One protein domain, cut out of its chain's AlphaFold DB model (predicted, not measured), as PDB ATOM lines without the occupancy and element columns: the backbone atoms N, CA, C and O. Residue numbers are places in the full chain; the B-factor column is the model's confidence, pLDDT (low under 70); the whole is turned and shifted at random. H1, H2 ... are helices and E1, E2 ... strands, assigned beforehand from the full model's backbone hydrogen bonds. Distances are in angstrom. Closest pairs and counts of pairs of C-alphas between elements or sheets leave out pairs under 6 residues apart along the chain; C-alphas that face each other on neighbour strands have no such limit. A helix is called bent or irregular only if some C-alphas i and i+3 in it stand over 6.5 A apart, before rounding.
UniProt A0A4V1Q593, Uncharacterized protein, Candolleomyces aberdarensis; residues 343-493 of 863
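What this domain is: This is residues 343 to 493 of the 863 residues of an uncharacterized protein of Candolleomyces aberdarensis (UniProt A0A4V1Q593). A small antiparallel sheet of three strands, E3 E4 E5, sits at one end of a core of crossed helices, H1 to H5, and the two-stranded hairpin E1 and E2 sits at the other end. H4, the longest helix, runs through the middle of the core, with H1 crossing it and H5 folded back beside it; short H6 and the unnamed stretch 462 to 475 lie at the end with the three-stranded sheet. The printed part has 151 residues, with six named helices and five named strands in the order E1 E2 H1 H2 H3 H4 H5 H6 E3 E4 E5, and the class is mixed, helices and strands. The whole is compact, with a radius of gyration of the C-alphas of 14.9 A, yet elongated in outline, spanning 48 by 31 by 25 A.

Where its parts are: E3 covers residues 476 to 479 (9.8 A), E4 482 to 485 (9.9 A) and E5 490 to 492, ending with C-alpha 492 at (116.928, 64.143, 125.183). H4, residues 423 to 440, measures 25.7 A from C-alpha 423 at (102.178, 70.714, 140.691). H5 is residues 443 to 455, 18.1 A; H1 is 366 to 378, 19.2 A; H2 is 385 to 396, 16.1 A; H3 is 405 to 411, 10.6 A; H6 is 458 to 461. E1 is residues 353 to 355, from C-alpha 353 at (84.252, 62.024, 128.331), and E2 is 363 to 365. H1 is only just irregular: C-alphas 370 and 373 are 6.8 A apart.

How they stand to each other: E3, E4 and E5 form a meander, each strand the antiparallel neighbour of the one before; N 477 and O 484 are 3.0 A apart, N 483 and O 492 2.9 A, both within hydrogen-bond range. H4 and H5 only graze this sheet, with residues 428 to 436 and 445 to 453. H4 and H5 are a helical hairpin and touch at a shallow tilt of 23 degrees, opposite ways, closest at the C-alphas of Val 437 and Ala 446, 5.6 A. H1 touches H4 about perpendicular, at 90 degrees, closest at the C-alphas of Ile 375 and Ala 431, 5.3 A. H3 and H4 are the hub, touching four helices each; their closest C-alphas, of Val 411 and Gln 430, are 5.0 A apart. H2 touches H4 with the C-alphas of Ser 391 and Val 438 closest, 5.1 A. H6 touches no helix and is not on the sheet. In the hairpin E1 and E2, antiparallel, N 354 and O 364 are 2.8 A apart, within hydrogen-bond range. In H2, H4 and H5 every O i to N i+4 pair is within range; H1 has 7 of 9, H3 1 of 3 beside 3 of 4 O i to N i+3 pairs, and H6 is too short for an O i to N i+4 pair.

The domain as a whole: The two C-alphas farthest apart, of Ala 359 and Asp 460, are 48.5 A apart. The printed part has no cut; the links H3 to H4 and H6 to E3 are long. The mean pLDDT of the printed part is 90.4, and residues 399 to 401 and 471 are under 70.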
ATOM      1  N   VAL A 343      89.098  59.187 138.554       92.25
ATOM      2  CA  VAL A 343      89.916  57.969 138.525       92.25
ATOM      3  C   VAL A 343      91.354  58.256 138.952       92.25
ATOM      4  O   VAL A 343      91.725  59.398 139.231       92.25
ATOM      5  N   GLY A 344      92.166  57.200 138.980       90.75
ATOM      6  CA  GLY A 344      93.575  57.251 139.340       90.75
ATOM      7  C   GLY A 344      93.845  56.868 140.785       90.75
ATOM      8  O   GLY A 344      92.951  56.836 141.628       90.75
ATOM      9  N   SER A 345      95.112  56.607 141.068       89.94
ATOM     10  CA  SER A 345      95.639  56.285 142.396       89.94
ATOM     11  C   SER A 345      95.318  57.329 143.479       89.94
ATOM     12  O   SER A 345      95.148  56.968 144.643       89.94
ATOM     13  N   LEU A 346      95.194  58.605 143.098       90.12
ATOM     14  CA  LEU A 346      94.832  59.722 143.981       90.12
ATOM     15  C   LEU A 346      93.375  60.188 143.820       90.12
ATOM     16  O   LEU A 346      92.978  61.162 144.451       90.12
ATOM     17  N   CYS A 347      92.573  59.519 142.984       91.44
ATOM     18  CA  CYS A 347      91.187  59.899 142.689       91.44
ATOM     19  C   CYS A 347      90.994  61.369 142.272       91.44
ATOM     20  O   CYS A 347      89.972  61.974 142.580       91.44
ATOM     21  N   ASN A 348      91.962  61.948 141.560       89.94
ATOM     22  CA  ASN A 348      91.969  63.356 141.153       89.94
ATOM     23  C   ASN A 348      91.915  63.557 139.628       89.94
ATOM     24  O   ASN A 348      91.849  64.695 139.164       89.94
ATOM     25  N   MET A 349      91.926  62.486 138.828       92.19
ATOM     26  CA  MET A 349      91.877  62.596 137.369       92.19
ATOM     27  C   MET A 349      90.438  62.554 136.864       92.19
ATOM     28  O   MET A 349      89.734  61.566 137.055       92.19
ATOM     29  N   ASN A 350      90.012  63.614 136.180       93.69
ATOM     30  CA  ASN A 350      88.669  63.710 135.618       93.69
ATOM     31  C   ASN A 350      88.534  62.891 134.320       93.69
ATOM     32  O   ASN A 350      88.955  63.325 133.247       93.69
ATOM     33  N   ALA A 351      87.895  61.728 134.436       93.00
ATOM     34  CA  ALA A 351      87.626  60.772 133.365       93.00
ATOM     35  C   ALA A 351      86.319  61.030 132.600       93.00
ATOM     36  O   ALA A 351      85.900  60.203 131.783       93.00
ATOM     37  N   THR A 352      85.652  62.159 132.853       92.38
ATOM     38  CA  THR A 352      84.440  62.533 132.116       92.38
ATOM     39  C   THR A 352      84.770  62.681 130.633       92.38
ATOM     40  O   THR A 352      85.630  63.481 130.264       92.38
ATOM     41  N   CYS A 353      84.088  61.914 129.777       90.75
ATOM     42  CA  CYS A 353      84.252  62.024 128.331       90.75
ATOM     43  C   CYS A 353      83.660  63.338 127.810       90.75
ATOM     44  O   CYS A 353      82.464  63.592 127.967       90.75
ATOM     45  N   VAL A 354      84.472  64.118 127.104       91.50
ATOM     46  CA  VAL A 354      84.052  65.315 126.373       91.50
ATOM     47  C   VAL A 354      84.228  65.077 124.878       91.50
ATOM     48  O   VAL A 354      85.259  64.585 124.421       91.50
ATOM     49  N   CYS A 355      83.195  65.401 124.099       88.56
ATOM     50  CA  CYS A 355      83.206  65.177 122.658       88.56
ATOM     51  C   CYS A 355      84.122  66.184 121.956       88.56
ATOM     52  O   CYS A 355      83.901  67.392 122.027       88.56
ATOM     53  N   THR A 356      85.101  65.677 121.212       83.00
ATOM     54  CA  THR A 356      85.974  66.487 120.344       83.00
ATOM     55  C   THR A 356      85.376  66.722 118.949       83.00
ATOM     56  O   THR A 356      85.871  67.552 118.190       83.00
ATOM     57  N   SER A 357      84.276  66.036 118.623       80.62
ATOM     58  CA  SER A 357      83.528  66.118 117.363       80.62
ATOM     59  C   SER A 357      82.015  66.110 117.616       80.62
ATOM     60  O   SER A 357      81.535  65.561 118.609       80.62
ATOM     61  N   SER A 358      81.241  66.705 116.702       75.12
ATOM     62  CA  SER A 358      79.785  66.844 116.847       75.12
ATOM     63  C   SER A 358      78.980  65.587 116.481       75.12
ATOM     64  O   SER A 358      77.877  65.433 116.999       75.12
ATOM     65  N   ALA A 359      79.488  64.696 115.613       74.69
ATOM     66  CA  ALA A 359      78.878  63.391 115.299       74.69
ATOM     67  C   ALA A 359      79.784  62.505 114.402       74.69
ATOM     68  O   ALA A 359      80.188  62.984 113.341       74.69
ATOM     69  N   PRO A 360      80.027  61.217 114.739       75.19
ATOM     70  CA  PRO A 360      79.853  60.603 116.063       75.19
ATOM     71  C   PRO A 360      80.744  61.292 117.113       75.19
ATOM     72  O   PRO A 360      81.708  61.962 116.754       75.19
ATOM     73  N   CYS A 361      80.388  61.183 118.399       83.19
ATOM     74  CA  CYS A 361      81.162  61.789 119.489       83.19
ATOM     75  C   CYS A 361      82.486  61.041 119.692       83.19
ATOM     76  O   CYS A 361      82.493  59.888 120.124       83.19
ATOM     77  N   ASN A 362      83.588  61.743 119.450       86.88
ATOM     78  CA  ASN A 362      84.938  61.300 119.768       86.88
ATOM     79  C   ASN A 362      85.274  61.723 121.206       86.88
ATOM     80  O   ASN A 362      85.767  62.831 121.439       86.88
ATOM     81  N   GLY A 363      84.897  60.877 122.171       88.94
ATOM     82  CA  GLY A 363      85.041  61.148 123.603       88.94
ATOM     83  C   GLY A 363      86.496  61.105 124.068       88.94
ATOM     84  O   GLY A 363      87.133  60.051 124.019       88.94
ATOM     85  N   LEU A 364      86.992  62.245 124.548       92.69
ATOM     86  CA  LEU A 364      88.301  62.397 125.177       92.69
ATOM     87  C   LEU A 364      88.108  62.759 126.654       92.69
ATOM     88  O   LEU A 364      87.263  63.598 126.969       92.69
ATOM     89  N   ALA A 365      88.846  62.122 127.562       94.56
ATOM     90  CA  ALA A 365      88.766  62.452 128.985       94.56
ATOM     91  C   ALA A 365      89.124  63.928 129.250       94.56
ATOM     92  O   ALA A 365      90.065  64.461 128.657       94.56
ATOM     93  N   GLN A 366      88.409  64.578 130.172       94.31
ATOM     94  CA  GLN A 366      88.637  65.986 130.520       94.31
ATOM     95  C   GLN A 366      90.084  66.255 130.965       94.31
ATOM     96  O   GLN A 366      90.693  67.205 130.487       94.31
ATOM     97  N   ASN A 367      90.672  65.398 131.807       94.94
ATOM     98  CA  ASN A 367      92.060  65.593 132.247       94.94
ATOM     99  C   ASN A 367      93.071  65.523 131.087       94.94
ATOM    100  O   ASN A 367      94.099  66.191 131.121       94.94
ATOM    101  N   ILE A 368      92.780  64.732 130.052       96.56
ATOM    102  CA  ILE A 368      93.612  64.636 128.850       96.56
ATOM    103  C   ILE A 368      93.478  65.906 128.009       96.56
ATOM    104  O   ILE A 368      94.489  66.433 127.553       96.56
ATOM    105  N   LEU A 369      92.258  66.433 127.850       95.31
ATOM    106  CA  LEU A 369      92.014  67.717 127.181       95.31
ATOM    107  C   LEU A 369      92.794  68.861 127.832       95.31
ATOM    108  O   LEU A 369      93.420  69.653 127.130       95.31
ATOM    109  N   ASP A 370      92.791  68.911 129.162       95.56
ATOM    110  CA  ASP A 370      93.480  69.949 129.930       95.56
ATOM    111  C   ASP A 370      95.015  69.844 129.814       95.56
ATOM    112  O   ASP A 370      95.718  70.846 129.945       95.56
ATOM    113  N   LEU A 371      95.548  68.653 129.507       96.38
ATOM    114  CA  LEU A 371      96.981  68.414 129.302       96.38
ATOM    115  C   LEU A 371      97.478  68.767 127.892       96.38
ATOM    116  O   LEU A 371      98.674  69.023 127.728       96.38
ATOM    117  N   VAL A 372      96.611  68.810 126.871       96.19
ATOM    118  CA  VAL A 372      97.028  69.067 125.475       96.19
ATOM    119  C   VAL A 372      97.817  70.380 125.318       96.19
ATOM    120  O   VAL A 372      98.888  70.348 124.702       96.19
ATOM    121  N   PRO A 373      97.390  71.527 125.891       96.06
ATOM    122  CA  PRO A 373      98.162  72.769 125.805       96.06
ATOM    123  C   PRO A 373      99.561  72.641 126.419       96.06
ATOM    124  O   PRO A 373     100.538  73.112 125.836       96.06
ATOM    125  N   THR A 374      99.666  71.954 127.559       95.56
ATOM    126  CA  THR A 374     100.936  71.708 128.251       95.56
ATOM    127  C   THR A 374     101.878  70.875 127.393       95.56
ATOM    128  O   THR A 374     103.059  71.191 127.302       95.56
ATOM    129  N   ILE A 375     101.376  69.845 126.712       95.38
ATOM    130  CA  ILE A 375     102.196  69.025 125.812       95.38
ATOM    131  C   ILE A 375     102.726  69.849 124.652       95.38
ATOM    132  O   ILE A 375     103.912  69.779 124.333       95.38
ATOM    133  N   ASN A 376     101.860  70.651 124.037       93.56
ATOM    134  CA  ASN A 376     102.251  71.512 122.930       93.56
ATOM    135  C   ASN A 376     103.340  72.501 123.350       93.56
ATOM    136  O   ASN A 376     104.310  72.685 122.618       93.56
ATOM    137  N   GLN A 377     103.236  73.056 124.559       92.56
ATOM    138  CA  GLN A 377     104.248  73.940 125.123       92.56
ATOM    139  C   GLN A 377     105.559  73.205 125.456       92.56
ATOM    140  O   GLN A 377     106.617  73.597 124.969       92.56
ATOM    141  N   GLN A 378     105.504  72.142 126.265       91.25
ATOM    142  CA  GLN A 378     106.689  71.449 126.797       91.25
ATOM    143  C   GLN A 378     107.463  70.697 125.714       91.25
ATOM    144  O   GLN A 378     108.690  70.671 125.712       91.25
ATOM    145  N   PHE A 379     106.745  70.117 124.754       91.19
ATOM    146  CA  PHE A 379     107.333  69.324 123.685       91.19
ATOM    147  C   PHE A 379     107.322  70.055 122.350       91.19
ATOM    148  O   PHE A 379     107.493  69.390 121.331       91.19
ATOM    149  N   SER A 380     107.101  71.377 122.314       88.69
ATOM    150  CA  SER A 380     107.069  72.183 121.075       88.69
ATOM    151  C   SER A 380     106.268  71.504 119.954       88.69
ATOM    152  O   SER A 380     106.742  71.348 118.832       88.69
ATOM    153  N   SER A 381     105.095  70.981 120.313       88.56
ATOM    154  CA  SER A 381     104.196  70.220 119.437       88.56
ATOM    155  C   SER A 381     102.963  71.063 119.100       88.56
ATOM    156  O   SER A 381     102.748  72.120 119.691       88.56
ATOM    157  N   ASN A 382     102.148  70.620 118.142       89.69
ATOM    158  CA  ASN A 382     100.910  71.309 117.770       89.69
ATOM    159  C   ASN A 382      99.741  70.325 117.643       89.69
ATOM    160  O   ASN A 382      99.073  70.268 116.616       89.69
ATOM    161  N   PHE A 383      99.545  69.512 118.677       92.00
ATOM    162  CA  PHE A 383      98.455  68.556 118.727       92.00
ATOM    163  C   PHE A 383      97.115  69.239 118.941       92.00
ATOM    164  O   PHE A 383      96.943  70.069 119.838       92.00
ATOM    165  N   THR A 384      96.144  68.818 118.148       93.00
ATOM    166  CA  THR A 384      94.731  69.110 118.351       93.00
ATOM    167  C   THR A 384      94.074  68.021 119.198       93.00
ATOM    168  O   THR A 384      94.510  66.870 119.227       93.00
ATOM    169  N   ASN A 385      92.956  68.350 119.845       92.56
ATOM    170  CA  ASN A 385      92.194  67.374 120.631       92.56
ATOM    171  C   ASN A 385      91.724  66.173 119.787       92.56
ATOM    172  O   ASN A 385      91.648  65.055 120.292       92.56
ATOM    173  N   ALA A 386      91.432  66.394 118.501       90.75
ATOM    174  CA  ALA A 386      91.036  65.335 117.577       90.75
ATOM    175  C   ALA A 386      92.200  64.382 117.255       90.75
ATOM    176  O   ALA A 386      92.004  63.170 117.217       90.75
ATOM    177  N   GLU A 387      93.414  64.909 117.067       91.00
ATOM    178  CA  GLU A 387      94.615  64.089 116.858       91.00
ATOM    179  C   GLU A 387      94.950  63.260 118.099       91.00
ATOM    180  O   GLU A 387      95.204  62.065 117.976       91.00
ATOM    181  N   VAL A 388      94.877  63.860 119.294       94.38
ATOM    182  CA  VAL A 388      95.097  63.141 120.561       94.38
ATOM    183  C   VAL A 388      94.069  62.025 120.733       94.38
ATOM    184  O   VAL A 388      94.447  60.896 121.039       94.38
ATOM    185  N   TYR A 389      92.786  62.302 120.476       92.62
ATOM    186  CA  TYR A 389      91.748  61.271 120.495       92.62
ATOM    187  C   TYR A 389      92.067  60.124 119.530       92.62
ATOM    188  O   TYR A 389      92.026  58.966 119.937       92.62
ATOM    189  N   ASN A 390      92.412  60.432 118.275       90.19
ATOM    190  CA  ASN A 390      92.713  59.412 117.274       90.19
ATOM    191  C   ASN A 390      93.925  58.563 117.686       90.19
ATOM    192  O   ASN A 390      93.864  57.342 117.590       90.19
ATOM    193  N   SER A 391      94.997  59.175 118.198       92.75
ATOM    194  CA  SER A 391      96.158  58.425 118.694       92.75
ATOM    195  C   SER A 391      95.806  57.512 119.871       92.75
ATOM    196  O   SER A 391      96.207  56.352 119.882       92.75
ATOM    197  N   LEU A 392      95.022  57.994 120.844       92.81
ATOM    198  CA  LEU A 392      94.581  57.171 121.976       92.81
ATOM    199  C   LEU A 392      93.623  56.057 121.550       92.81
ATOM    200  O   LEU A 392      93.650  54.968 122.118       92.81
ATOM    201  N   TRP A 393      92.796  56.314 120.540       89.88
ATOM    202  CA  TRP A 393      91.956  55.302 119.921       89.88
ATOM    203  C   TRP A 393      92.790  54.203 119.261       89.88
ATOM    204  O   TRP A 393      92.476  53.031 119.434       89.88
ATOM    205  N   PHE A 394      93.860  54.545 118.540       87.56
ATOM    206  CA  PHE A 394      94.760  53.531 117.984       87.56
ATOM    207  C   PHE A 394      95.468  52.727 119.082       87.56
ATOM    208  O   PHE A 394      95.599  51.515 118.944       87.56
ATOM    209  N   ALA A 395      95.826  53.367 120.199       88.88
ATOM    210  CA  ALA A 395      96.508  52.711 121.313       88.88
ATOM    211  C   ALA A 395      95.594  51.801 122.167       88.88
ATOM    212  O   ALA A 395      96.000  50.717 122.576       88.88
ATOM    213  N   LYS A 396      94.361  52.231 122.488       86.50
ATOM    214  CA  LYS A 396      93.453  51.534 123.432       86.50
ATOM    215  C   LYS A 396      92.115  51.083 122.832       86.50
ATOM    216  O   LYS A 396      91.390  50.333 123.485       86.50
ATOM    217  N   GLY A 397      91.761  51.516 121.625       82.75
ATOM    218  CA  GLY A 397      90.461  51.264 120.997       82.75
ATOM    219  C   GLY A 397      89.334  52.177 121.496       82.75
ATOM    220  O   GLY A 397      89.557  53.273 122.015       82.75
ATOM    221  N   THR A 398      88.083  51.725 121.332       73.31
ATOM    222  CA  THR A 398      86.883  52.454 121.780       73.31
ATOM    223  C   THR A 398      86.852  52.658 123.286       73.31
ATOM    224  O   THR A 398      86.804  51.685 124.037       73.31
ATOM    225  N   THR A 399      86.700  53.904 123.731       68.88
ATOM    226  CA  THR A 399      86.128  54.182 125.051       68.88
ATOM    227  C   THR A 399      84.610  54.037 125.016       68.88
ATOM    228  O   THR A 399      83.957  54.292 123.999       68.88
ATOM    229  N   GLY A 400      84.016  53.601 126.129       63.12
ATOM    230  CA  GLY A 400      82.564  53.648 126.273       63.12
ATOM    231  C   GLY A 400      82.096  55.102 126.176       63.12
ATOM    232  O   GLY A 400      82.744  55.986 126.721       63.12
ATOM    233  N   GLN A 401      80.957  55.371 125.523       65.00
ATOM    234  CA  GLN A 401      80.491  56.741 125.215       65.00
ATOM    235  C   GLN A 401      80.369  57.703 126.421       65.00
ATOM    236  O   GLN A 401      80.156  58.896 126.222       65.00
ATOM    237  N   LYS A 402      80.454  57.208 127.661       70.50
ATOM    238  CA  LYS A 402      80.367  58.000 128.897       70.50
ATOM    239  C   LYS A 402      81.529  57.779 129.869       70.50
ATOM    240  O   LYS A 402      81.566  58.460 130.886       70.50
ATOM    241  N   ASP A 403      82.428  56.839 129.587       82.94
ATOM    242  CA  ASP A 403      83.506  56.456 130.497       82.94
ATOM    243  C   ASP A 403      84.849  56.448 129.759       82.94
ATOM    244  O   ASP A 403      85.134  55.555 128.955       82.94
ATOM    245  N   CYS A 404      85.659  57.472 130.038       91.81
ATOM    246  CA  CYS A 404      86.995  57.646 129.481       91.81
ATOM    247  C   CYS A 404      88.079  57.326 130.523       91.81
ATOM    248  O   CYS A 404      89.234  57.713 130.349       91.81
ATOM    249  N   SER A 405      87.737  56.575 131.580       90.69
ATOM    250  CA  SER A 405      88.658  56.156 132.646       90.69
ATOM    251  C   SER A 405      89.935  55.514 132.116       90.69
ATOM    252  O   SER A 405      91.028  55.869 132.549       90.69
ATOM    253  N   ALA A 406      89.814  54.626 131.126       89.88
ATOM    254  CA  ALA A 406      90.953  53.960 130.506       89.88
ATOM    255  C   ALA A 406      91.944  54.935 129.844       89.88
ATOM    256  O   ALA A 406      93.142  54.672 129.859       89.88
ATOM    257  N   GLN A 407      91.469  56.063 129.294       93.19
ATOM    258  CA  GLN A 407      92.343  57.104 128.743       93.19
ATOM    259  C   GLN A 407      93.033  57.883 129.864       93.19
ATOM    260  O   GLN A 407      94.236  58.104 129.804       93.19
ATOM    261  N   SER A 408      92.291  58.271 130.906       93.50
ATOM    262  CA  SER A 408      92.852  59.009 132.042       93.50
ATOM    263  C   SER A 408      93.929  58.215 132.781       93.50
ATOM    264  O   SER A 408      94.917  58.792 133.215       93.50
ATOM    265  N   LEU A 409      93.773  56.895 132.897       93.31
ATOM    266  CA  LEU A 409      94.746  56.038 133.578       93.31
ATOM    267  C   LEU A 409      96.105  55.956 132.864       93.31
ATOM    268  O   LEU A 409      97.093  55.650 133.524       93.31
ATOM    269  N   LEU A 410      96.191  56.290 131.571       94.00
ATOM    270  CA  LEU A 410      97.465  56.335 130.832       94.00
ATOM    271  C   LEU A 410      98.429  57.409 131.348       94.00
ATOM    272  O   LEU A 410      99.630  57.322 131.110       94.00
ATOM    273  N   VAL A 411      97.907  58.424 132.036       95.31
ATOM    274  CA  VAL A 411      98.698  59.534 132.582       95.31
ATOM    275  C   VAL A 411      98.764  59.501 134.108       95.31
ATOM    276  O   VAL A 411      99.215  60.462 134.717       95.31
ATOM    277  N   ASP A 412      98.325  58.415 134.756       94.31
ATOM    278  CA  ASP A 412      98.389  58.298 136.217       94.31
ATOM    279  C   ASP A 412      99.848  58.226 136.687       94.31
ATOM    280  O   ASP A 412     100.575  57.292 136.353       94.31
ATOM    281  N   THR A 413     100.282  59.179 137.504       93.19
ATOM    282  CA  THR A 413     101.630  59.184 138.087       93.19
ATOM    283  C   THR A 413     101.733  58.352 139.365       93.19
ATOM    284  O   THR A 413     102.801  58.300 139.970       93.19
ATOM    285  N   GLY A 414     100.657  57.686 139.789       89.69
ATOM    286  CA  GLY A 414     100.612  56.978 141.062       89.69
ATOM    287  C   GLY A 414     100.448  57.926 142.252       89.69
ATOM    288  O   GLY A 414     100.268  59.134 142.110       89.69
ATOM    289  N   ASN A 415     100.563  57.373 143.458       88.44
ATOM    290  CA  ASN A 415     100.500  58.136 144.706       88.44
ATOM    291  C   ASN A 415     101.823  58.843 145.062       88.44
ATOM    292  O   ASN A 415     101.913  59.462 146.121       88.44
ATOM    293  N   VAL A 416     102.848  58.727 144.213       86.75
ATOM    294  CA  VAL A 416     104.190  59.274 144.466       86.75
ATOM    295  C   VAL A 416     104.331  60.742 144.063       86.75
ATOM    296  O   VAL A 416     105.151  61.458 144.631       86.75
ATOM    297  N   LEU A 417     103.508  61.200 143.117       88.94
ATOM    298  CA  LEU A 417     103.421  62.590 142.687       88.94
ATOM    299  C   LEU A 417     101.987  63.079 142.872       88.94
ATOM    300  O   LEU A 417     101.048  62.479 142.355       88.94
ATOM    301  N   ASN A 418     101.831  64.175 143.612       84.50
ATOM    302  CA  ASN A 418     100.549  64.821 143.870       84.50
ATOM    303  C   ASN A 418     100.593  66.259 143.346       84.50
ATOM    304  O   ASN A 418     101.486  67.021 143.717       84.50
ATOM    305  N   SER A 419      99.587  66.653 142.564       87.31
ATOM    306  CA  SER A 419      99.413  68.016 142.056       87.31
ATOM    307  C   SER A 419      99.286  69.078 143.154       87.31
ATOM    308  O   SER A 419      99.573  70.241 142.899       87.31
ATOM    309  N   GLU A 420      98.868  68.712 144.368       88.38
ATOM    310  CA  GLU A 420      98.774  69.657 145.492       88.38
ATOM    311  C   GLU A 420     100.140  69.975 146.113       88.38
ATOM    312  O   GLU A 420     100.348  71.076 146.613       88.38
ATOM    313  N   SER A 421     101.068  69.011 146.109       89.81
ATOM    314  CA  SER A 421     102.398  69.160 146.722       89.81
ATOM    315  C   SER A 421     103.478  69.517 145.700       89.81
ATOM    316  O   SER A 421     104.361  70.317 145.995       89.81
ATOM    317  N   TYR A 422     103.388  68.937 144.502       92.69
ATOM    318  CA  TYR A 422     104.363  69.063 143.421       92.69
ATOM    319  C   TYR A 422     103.656  69.298 142.072       92.69
ATOM    320  O   TYR A 422     103.657  68.410 141.207       92.69
ATOM    321  N   PRO A 423     102.973  70.446 141.887       92.94
ATOM    322  CA  PRO A 423     102.178  70.714 140.691       92.94
ATOM    323  C   PRO A 423     102.981  70.642 139.388       92.94
ATOM    324  O   PRO A 423     102.516  70.022 138.434       92.94
ATOM    325  N   ASN A 424     104.181  71.219 139.326       93.69
ATOM    326  CA  ASN A 424     104.984  71.271 138.103       93.69
ATOM    327  C   ASN A 424     105.577  69.902 137.751       93.69
ATOM    328  O   ASN A 424     105.494  69.494 136.593       93.69
ATOM    329  N   ARG A 425     106.116  69.154 138.728       93.12
ATOM    330  CA  ARG A 425     106.615  67.782 138.486       93.12
ATOM    331  C   ARG A 425     105.502  66.852 138.031       93.12
ATOM    332  O   ARG A 425     105.687  66.105 137.072       93.12
ATOM    333  N   THR A 426     104.350  66.926 138.697       94.38
ATOM    334  CA  THR A 426     103.172  66.125 138.341       94.38
ATOM    335  C   THR A 426     102.717  66.463 136.926       94.38
ATOM    336  O   THR A 426     102.576  65.568 136.097       94.38
ATOM    337  N   LEU A 427     102.569  67.754 136.614       94.50
ATOM    338  CA  LEU A 427     102.131  68.216 135.301       94.50
ATOM    339  C   LEU A 427     103.102  67.802 134.184       94.50
ATOM    340  O   LEU A 427     102.662  67.343 133.131       94.50
ATOM    341  N   TRP A 428     104.414  67.921 134.409       95.31
ATOM    342  CA  TRP A 428     105.420  67.500 133.434       95.31
ATOM    343  C   TRP A 428     105.399  65.986 133.210       95.31
ATOM    344  O   TRP A 428     105.383  65.543 132.064       95.31
ATOM    345  N   ALA A 429     105.341  65.184 134.280       96.06
ATOM    346  CA  ALA A 429     105.291  63.727 134.176       96.06
ATOM    347  C   ALA A 429     104.029  63.249 133.435       96.06
ATOM    348  O   ALA A 429     104.124  62.409 132.542       96.06
ATOM    349  N   GLN A 430     102.866  63.835 133.739       96.12
ATOM    350  CA  GLN A 430     101.610  63.557 133.035       96.12
ATOM    351  C   GLN A 430     101.678  63.947 131.554       96.12
ATOM    352  O   GLN A 430     101.265  63.175 130.687       96.12
ATOM    353  N   ALA A 431     102.239  65.121 131.245       97.00
ATOM    354  CA  ALA A 431     102.435  65.566 129.871       97.00
ATOM    355  C   ALA A 431     103.405  64.649 129.106       97.00
ATOM    356  O   ALA A 431     103.161  64.347 127.943       97.00
ATOM    357  N   ALA A 432     104.473  64.174 129.752       97.12
ATOM    358  CA  ALA A 432     105.447  63.266 129.156       97.12
ATOM    359  C   ALA A 432     104.841  61.884 128.855       97.12
ATOM    360  O   ALA A 432     105.045  61.360 127.760       97.12
ATOM    361  N   LEU A 433     104.043  61.334 129.779       97.06
ATOM    362  CA  LEU A 433     103.286  60.092 129.572       97.06
ATOM    363  C   LEU A 433     102.314  60.213 128.395       97.06
ATOM    364  O   LEU A 433     102.290  59.357 127.510       97.06
ATOM    365  N   LEU A 434     101.547  61.308 128.347       97.25
ATOM    366  CA  LEU A 434     100.593  61.542 127.267       97.25
ATOM    367  C   LEU A 434     101.295  61.783 125.924       97.25
ATOM    368  O   LEU A 434     100.857  61.262 124.902       97.25
ATOM    369  N   TRP A 435     102.398  62.535 125.909       96.81
ATOM    370  CA  TRP A 435     103.197  62.733 124.701       96.81
ATOM    371  C   TRP A 435     103.725  61.401 124.163       96.81
ATOM    372  O   TRP A 435     103.599  61.149 122.968       96.81
ATOM    373  N   ASN A 436     104.245  60.535 125.039       96.50
ATOM    374  CA  ASN A 436     104.737  59.211 124.669       96.50
ATOM    375  C   ASN A 436     103.637  58.391 123.976       96.50
ATOM    376  O   ASN A 436     103.791  58.065 122.802       96.50
ATOM    377  N   VAL A 437     102.493  58.174 124.636       95.94
ATOM    378  CA  VAL A 437     101.404  57.355 124.072       95.94
ATOM    379  C   VAL A 437     100.787  57.962 122.805       95.94
ATOM    380  O   VAL A 437     100.394  57.235 121.895       95.94
ATOM    381  N   VAL A 438     100.717  59.295 122.694       96.25
ATOM    382  CA  VAL A 438     100.198  59.962 121.484       96.25
ATOM    383  C   VAL A 438     101.126  59.754 120.288       96.25
ATOM    384  O   VAL A 438     100.649  59.640 119.153       96.25
ATOM    385  N   GLN A 439     102.439  59.724 120.525       95.38
ATOM    386  CA  GLN A 439     103.434  59.513 119.481       95.38
ATOM    387  C   GLN A 439     103.532  58.030 119.103       95.38
ATOM    388  O   GLN A 439     103.450  57.712 117.916       95.38
ATOM    389  N   THR A 440     103.647  57.133 120.083       96.06
ATOM    390  CA  THR A 440     103.794  55.688 119.847       96.06
ATOM    391  C   THR A 440     102.520  55.039 119.335       96.06
ATOM    392  O   THR A 440     102.598  54.065 118.594       96.06
ATOM    393  N   GLN A 441     101.354  55.581 119.713       95.12
ATOM    394  CA  GLN A 441     100.054  54.932 119.525       95.12
ATOM    395  C   GLN A 441     100.042  53.502 120.085       95.12
ATOM    396  O   GLN A 441      99.350  52.627 119.572       95.12
ATOM    397  N   ASP A 442     100.819  53.293 121.146       93.19
ATOM    398  CA  ASP A 442     101.032  52.015 121.806       93.19
ATOM    399  C   ASP A 442     101.101  52.230 123.316       93.19
ATOM    400  O   ASP A 442     101.654  53.217 123.816       93.19
ATOM    401  N   THR A 443     100.502  51.303 124.048       93.31
ATOM    402  CA  THR A 443     100.338  51.391 125.490       93.31
ATOM    403  C   THR A 443     101.481  50.740 126.243       93.31
ATOM    404  O   THR A 443     101.693  51.095 127.395       93.31
ATOM    405  N   ASP A 444     102.258  49.866 125.609       94.69
ATOM    406  CA  ASP A 444     103.360  49.171 126.277       94.69
ATOM    407  C   ASP A 444     104.508  50.125 126.679       94.69
ATOM    408  O   ASP A 444     104.941  50.095 127.844       94.69
ATOM    409  N   PRO A 445     104.965  51.059 125.813       93.12
ATOM    410  CA  PRO A 445     105.914  52.095 126.218       93.12
ATOM    411  C   PRO A 445     105.348  53.037 127.288       93.12
ATOM    412  O   PRO A 445     106.077  53.451 128.193       93.12
ATOM    413  N   ALA A 446     104.049  53.344 127.222       91.69
ATOM    414  CA  ALA A 446     103.375  54.202 128.194       91.69
ATOM    415  C   ALA A 446     103.302  53.539 129.580       91.69
ATOM    416  O   ALA A 446     103.663  54.161 130.578       91.69
ATOM    417  N   ASP A 447     102.934  52.259 129.644       94.44
ATOM    418  CA  ASP A 447     102.906  51.460 130.869       94.44
ATOM    419  C   ASP A 447     104.313  51.309 131.472       94.44
ATOM    420  O   ASP A 447     104.486  51.345 132.694       94.44
ATOM    421  N   THR A 448     105.334  51.147 130.626       96.06
ATOM    422  CA  THR A 448     106.742  51.087 131.053       96.06
ATOM    423  C   THR A 448     107.177  52.409 131.683       96.06
ATOM    424  O   THR A 448     107.725  52.422 132.787       96.06
ATOM    425  N   MET A 449     106.862  53.528 131.032       96.38
ATOM    426  CA  MET A 449     107.142  54.872 131.537       96.38
ATOM    427  C   MET A 449     106.392  55.174 132.828       96.38
ATOM    428  O   MET A 449     106.974  55.713 133.767       96.38
ATOM    429  N   GLN A 450     105.126  54.778 132.915       95.56
ATOM    430  CA  GLN A 450     104.311  54.948 134.107       95.56
ATOM    431  C   GLN A 450     104.899  54.182 135.300       95.56
ATOM    432  O   GLN A 450     105.069  54.757 136.374       95.56
ATOM    433  N   LYS A 451     105.269  52.909 135.115       95.50
ATOM    434  CA  LYS A 451     105.919  52.104 136.166       95.50
ATOM    435  C   LYS A 451     107.253  52.700 136.596       95.50
ATOM    436  O   LYS A 451     107.544  52.709 137.789       95.50
ATOM    437  N   PHE A 452     108.040  53.212 135.646       96.06
ATOM    438  CA  PHE A 452     109.286  53.907 135.954       96.06
ATOM    439  C   PHE A 452     109.020  55.120 136.850       96.06
ATOM    440  O   PHE A 452     109.558  55.178 137.950       96.06
ATOM    441  N   VAL A 453     108.108  56.015 136.449       95.94
ATOM    442  CA  VAL A 453     107.710  57.209 137.221       95.94
ATOM    443  C   VAL A 453     107.248  56.865 138.633       95.94
ATOM    444  O   VAL A 453     107.640  57.530 139.593       95.94
ATOM    445  N   GLN A 454     106.436  55.818 138.767       94.19
ATOM    446  CA  GLN A 454     105.920  55.348 140.053       94.19
ATOM    447  C   GLN A 454     107.009  54.747 140.955       94.19
ATOM    448  O   GLN A 454     106.849  54.731 142.173       94.19
ATOM    449  N   GLY A 455     108.107  54.258 140.375       93.25
ATOM    450  CA  GLY A 455     109.250  53.695 141.095       93.25
ATOM    451  C   GLY A 455     110.343  54.705 141.460       93.25
ATOM    452  O   GLY A 455     111.287  54.333 142.154       93.25
ATOM    453  N   LEU A 456     110.249  55.959 141.003       92.94
ATOM    454  CA  LEU A 456     111.278  56.971 141.239       92.94
ATOM    455  C   LEU A 456     111.336  57.411 142.714       92.94
ATOM    456  O   LEU A 456     110.293  57.588 143.352       92.94
ATOM    457  N   PRO A 457     112.537  57.673 143.265       91.81
ATOM    458  CA  PRO A 457     112.708  58.088 144.654       91.81
ATOM    459  C   PRO A 457     112.447  59.595 144.817       91.81
ATOM    460  O   PRO A 457     113.332  60.368 145.173       91.81
ATOM    461  N   TRP A 458     111.220  60.043 144.543       90.31
ATOM    462  CA  TRP A 458     110.833  61.463 144.523       90.31
ATOM    463  C   TRP A 458     111.175  62.243 145.801       90.31
ATOM    464  O   TRP A 458     111.402  63.452 145.736       90.31
ATOM    465  N   SER A 459     111.265  61.557 146.945       88.12
ATOM    466  CA  SER A 459     111.713  62.119 148.224       88.12
ATOM    467  C   SER A 459     113.126  62.709 148.178       88.12
ATOM    468  O   SER A 459     113.420  63.646 148.920       88.12
ATOM    469  N   ASP A 460     113.987  62.194 147.302       88.31
ATOM    470  CA  ASP A 460     115.413  62.530 147.260       88.31
ATOM    471  C   ASP A 460     115.669  63.886 146.584       88.31
ATOM    472  O   ASP A 460     116.723  64.491 146.765       88.31
ATOM    473  N   LEU A 461     114.688  64.408 145.839       86.62
ATOM    474  CA  LEU A 461     114.773  65.705 145.158       86.62
ATOM    475  C   LEU A 461     114.361  66.896 146.045       86.62
ATOM    476  O   LEU A 461     114.278  68.030 145.559       86.62
ATOM    477  N   GLY A 462     114.061  66.648 147.323       83.56
ATOM    478  CA  GLY A 462     113.633  67.662 148.285       83.56
ATOM    479  C   GLY A 462     112.265  68.287 147.978       83.56
ATOM    480  O   GLY A 462     111.471  67.774 147.191       83.56
ATOM    481  N   SER A 463     111.982  69.422 148.625       83.38
ATOM    482  CA  SER A 463     110.697  70.136 148.530       83.38
ATOM    483  C   SER A 463     110.568  71.075 147.326       83.38
ATOM    484  O   SER A 463     109.505  71.655 147.130       83.38
ATOM    485  N   SER A 464     111.626  71.249 146.526       86.00
ATOM    486  CA  SER A 464     111.526  72.001 145.269       86.00
ATOM    487  C   SER A 464     110.572  71.279 144.318       86.00
ATOM    488  O   SER A 464     110.570  70.060 144.280       86.00
ATOM    489  N   ASP A 465     109.779  72.004 143.538       87.00
ATOM    490  CA  ASP A 465     108.882  71.438 142.517       87.00
ATOM    491  C   ASP A 465     109.374  71.739 141.084       87.00
ATOM    492  O   ASP A 465     108.828  71.276 140.088       87.00
ATOM    493  N   GLY A 466     110.457  72.507 140.959       83.38
ATOM    494  CA  GLY A 466     111.051  72.823 139.665       83.38
ATOM    495  C   GLY A 466     111.980  71.725 139.133       83.38
ATOM    496  O   GLY A 466     112.309  70.774 139.861       83.38
ATOM    497  N   PRO A 467     112.452  71.898 137.883       88.75
ATOM    498  CA  PRO A 467     113.633  71.218 137.368       88.75
ATOM    499  C   PRO A 467     114.786  71.280 138.370       88.75
ATOM    500  O   PRO A 467     115.035  72.316 138.989       88.75
ATOM    501  N   THR A 468     115.497  70.172 138.519       87.56
ATOM    502  CA  THR A 468     116.720  70.100 139.323       87.56
ATOM    503  C   THR A 468     117.912  69.807 138.419       87.56
ATOM    504  O   THR A 468     117.776  69.094 137.429       87.56
ATOM    505  N   ASP A 469     119.101  70.284 138.787       76.44
ATOM    506  CA  ASP A 469     120.346  69.972 138.062       76.44
ATOM    507  C   ASP A 469     120.819  68.520 138.276       76.44
ATOM    508  O   ASP A 469     121.916  68.136 137.864       76.44
ATOM    509  N   SER A 470     120.001  67.700 138.943       70.31
ATOM    510  CA  SER A 470     120.291  66.297 139.192       70.31
ATOM    511  C   SER A 470     120.320  65.528 137.874       70.31
ATOM    512  O   SER A 470     119.295  65.191 137.280       70.31
ATOM    513  N   LYS A 471     121.535  65.202 137.434       65.88
ATOM    514  CA  LYS A 471     121.792  64.215 136.379       65.88
ATOM    515  C   LYS A 471     121.833  62.792 136.936       65.88
ATOM    516  O   LYS A 471     122.493  61.943 136.355       65.88
ATOM    517  N   ALA A 472     121.208  62.545 138.087       75.00
ATOM    518  CA  ALA A 472     121.203  61.215 138.667       75.00
ATOM    519  C   ALA A 472     120.559  60.230 137.684       75.00
ATOM    520  O   ALA A 472     119.412  60.413 137.262       75.00
ATOM    521  N   ASP A 473     121.297  59.170 137.355       80.06
ATOM    522  CA  ASP A 473     120.836  58.115 136.451       80.06
ATOM    523  C   ASP A 473     119.545  57.458 136.964       80.06
ATOM    524  O   ASP A 473     118.727  56.999 136.176       80.06
ATOM    525  N   SER A 474     119.291  57.514 138.279       88.88
ATOM    526  CA  SER A 474     118.062  57.009 138.901       88.88
ATOM    527  C   SER A 474     116.781  57.686 138.411       88.88
ATOM    528  O   SER A 474     115.730  57.062 138.481       88.88
ATOM    529  N   PHE A 475     116.846  58.924 137.905       93.50
ATOM    530  CA  PHE A 475     115.698  59.663 137.355       93.50
ATOM    531  C   PHE A 475     115.641  59.669 135.827       93.50
ATOM    532  O   PHE A 475     114.783  60.343 135.244       93.50
ATOM    533  N   THR A 476     116.548  58.934 135.184       94.50
ATOM    534  CA  THR A 476     116.726  58.945 133.736       94.50
ATOM    535  C   THR A 476     116.373  57.585 133.142       94.50
ATOM    536  O   THR A 476     116.833  56.553 133.618       94.50
ATOM    537  N   SER A 477     115.554  57.564 132.090       94.94
ATOM    538  CA  SER A 477     115.234  56.331 131.362       94.94
ATOM    539  C   SER A 477     114.991  56.603 129.882       94.94
ATOM    540  O   SER A 477     114.407  57.627 129.522       94.94
ATOM    541  N   THR A 478     115.436  55.683 129.024       95.94
ATOM    542  CA  THR A 478     115.178  55.724 127.580       95.94
ATOM    543  C   THR A 478     113.969  54.864 127.251       95.94
ATOM    544  O   THR A 478     113.970  53.664 127.500       95.94
ATOM    545  N   ILE A 479     112.930  55.485 126.696       96.00
ATOM    546  CA  ILE A 479     111.641  54.854 126.414       96.00
ATOM    547  C   ILE A 479     111.165  55.323 125.042       96.00
ATOM    548  O   ILE A 479     111.133  56.523 124.770       96.00
ATOM    549  N   ALA A 480     110.785  54.375 124.179       94.38
ATOM    550  CA  ALA A 480     110.330  54.651 122.812       94.38
ATOM    551  C   ALA A 480     111.283  55.590 122.041       94.38
ATOM    552  O   ALA A 480     110.855  56.562 121.425       94.38
ATOM    553  N   GLY A 481     112.594  55.342 122.138       94.50
ATOM    554  CA  GLY A 481     113.627  56.094 121.416       94.50
ATOM    555  C   GLY A 481     114.067  57.419 122.048       94.50
ATOM    556  O   GLY A 481     115.051  57.993 121.591       94.50
ATOM    557  N   TYR A 482     113.411  57.903 123.105       96.50
ATOM    558  CA  TYR A 482     113.786  59.149 123.782       96.50
ATOM    559  C   TYR A 482     114.207  58.919 125.225       96.50
ATOM    560  O   TYR A 482     113.634  58.091 125.927       96.50
ATOM    561  N   THR A 483     115.178  59.699 125.689       95.69
ATOM    562  CA  THR A 483     115.648  59.676 127.073       95.69
ATOM    563  C   THR A 483     114.947  60.769 127.867       95.69
ATOM    564  O   THR A 483     115.070  61.955 127.560       95.69
ATOM    565  N   TYR A 484     114.210  60.369 128.894       95.44
ATOM    566  CA  TYR A 484     113.497  61.258 129.799       95.44
ATOM    567  C   TYR A 484     114.288  61.376 131.088       95.44
ATOM    568  O   TYR A 484     114.583  60.360 131.711       95.44
ATOM    569  N   ASN A 485     114.581  62.603 131.511       95.00
ATOM    570  CA  ASN A 485     115.033  62.871 132.870       95.00
ATOM    571  C   ASN A 485     113.907  63.589 133.618       95.00
ATOM    572  O   ASN A 485     113.636  64.769 133.380       95.00
ATOM    573  N   PHE A 486     113.259  62.863 134.526       94.25
ATOM    574  CA  PHE A 486     112.094  63.338 135.274       94.25
ATOM    575  C   PHE A 486     112.449  64.320 136.401       94.25
ATOM    576  O   PHE A 486     111.616  65.143 136.776       94.25
ATOM    577  N   ALA A 487     113.682  64.282 136.913       93.00
ATOM    578  CA  ALA A 487     114.165  65.230 137.919       93.00
ATOM    579  C   ALA A 487     114.520  66.590 137.303       93.00
ATOM    580  O   ALA A 487     114.203  67.638 137.868       93.00
ATOM    581  N   ALA A 488     115.170  66.570 136.141       92.94
ATOM    582  CA  ALA A 488     115.506  67.756 135.365       92.94
ATOM    583  C   ALA A 488     114.337  68.241 134.495       92.94
ATOM    584  O   ALA A 488     114.409  69.338 133.956       92.94
ATOM    585  N   GLN A 489     113.273  67.442 134.348       93.75
ATOM    586  CA  GLN A 489     112.130  67.725 133.470       93.75
ATOM    587  C   GLN A 489     112.578  68.001 132.025       93.75
ATOM    588  O   GLN A 489     112.140  68.947 131.370       93.75
ATOM    589  N   THR A 490     113.493  67.167 131.523       93.25
ATOM    590  CA  THR A 490     114.065  67.308 130.178       93.25
ATOM    591  C   THR A 490     113.858  66.060 129.334       93.25
ATOM    592  O   THR A 490     113.760  64.938 129.838       93.25
ATOM    593  N   LEU A 491     113.800  66.287 128.023       93.50
ATOM    594  CA  LEU A 491     113.746  65.258 126.995       93.50
ATOM    595  C   LEU A 491     115.006  65.358 126.132       93.50
ATOM    596  O   LEU A 491     115.268  66.393 125.513       93.50
ATOM    597  N   SER A 492     115.766  64.274 126.057       93.62
ATOM    598  CA  SER A 492     116.928  64.143 125.183       93.62
ATOM    599  C   SER A 492     116.802  62.922 124.278       93.62
ATOM    600  O   SER A 492     115.841  62.158 124.341       93.62
ATOM    601  N   ARG A 493     117.764  62.770 123.373       94.19
ATOM    602  CA  ARG A 493     117.814  61.684 122.390       94.19
ATOM    603  C   ARG A 493     119.096  60.889 122.629       94.19
ATOM    604  O   ARG A 493     120.101  61.532 122.955       94.19
TER     605      ARG A 493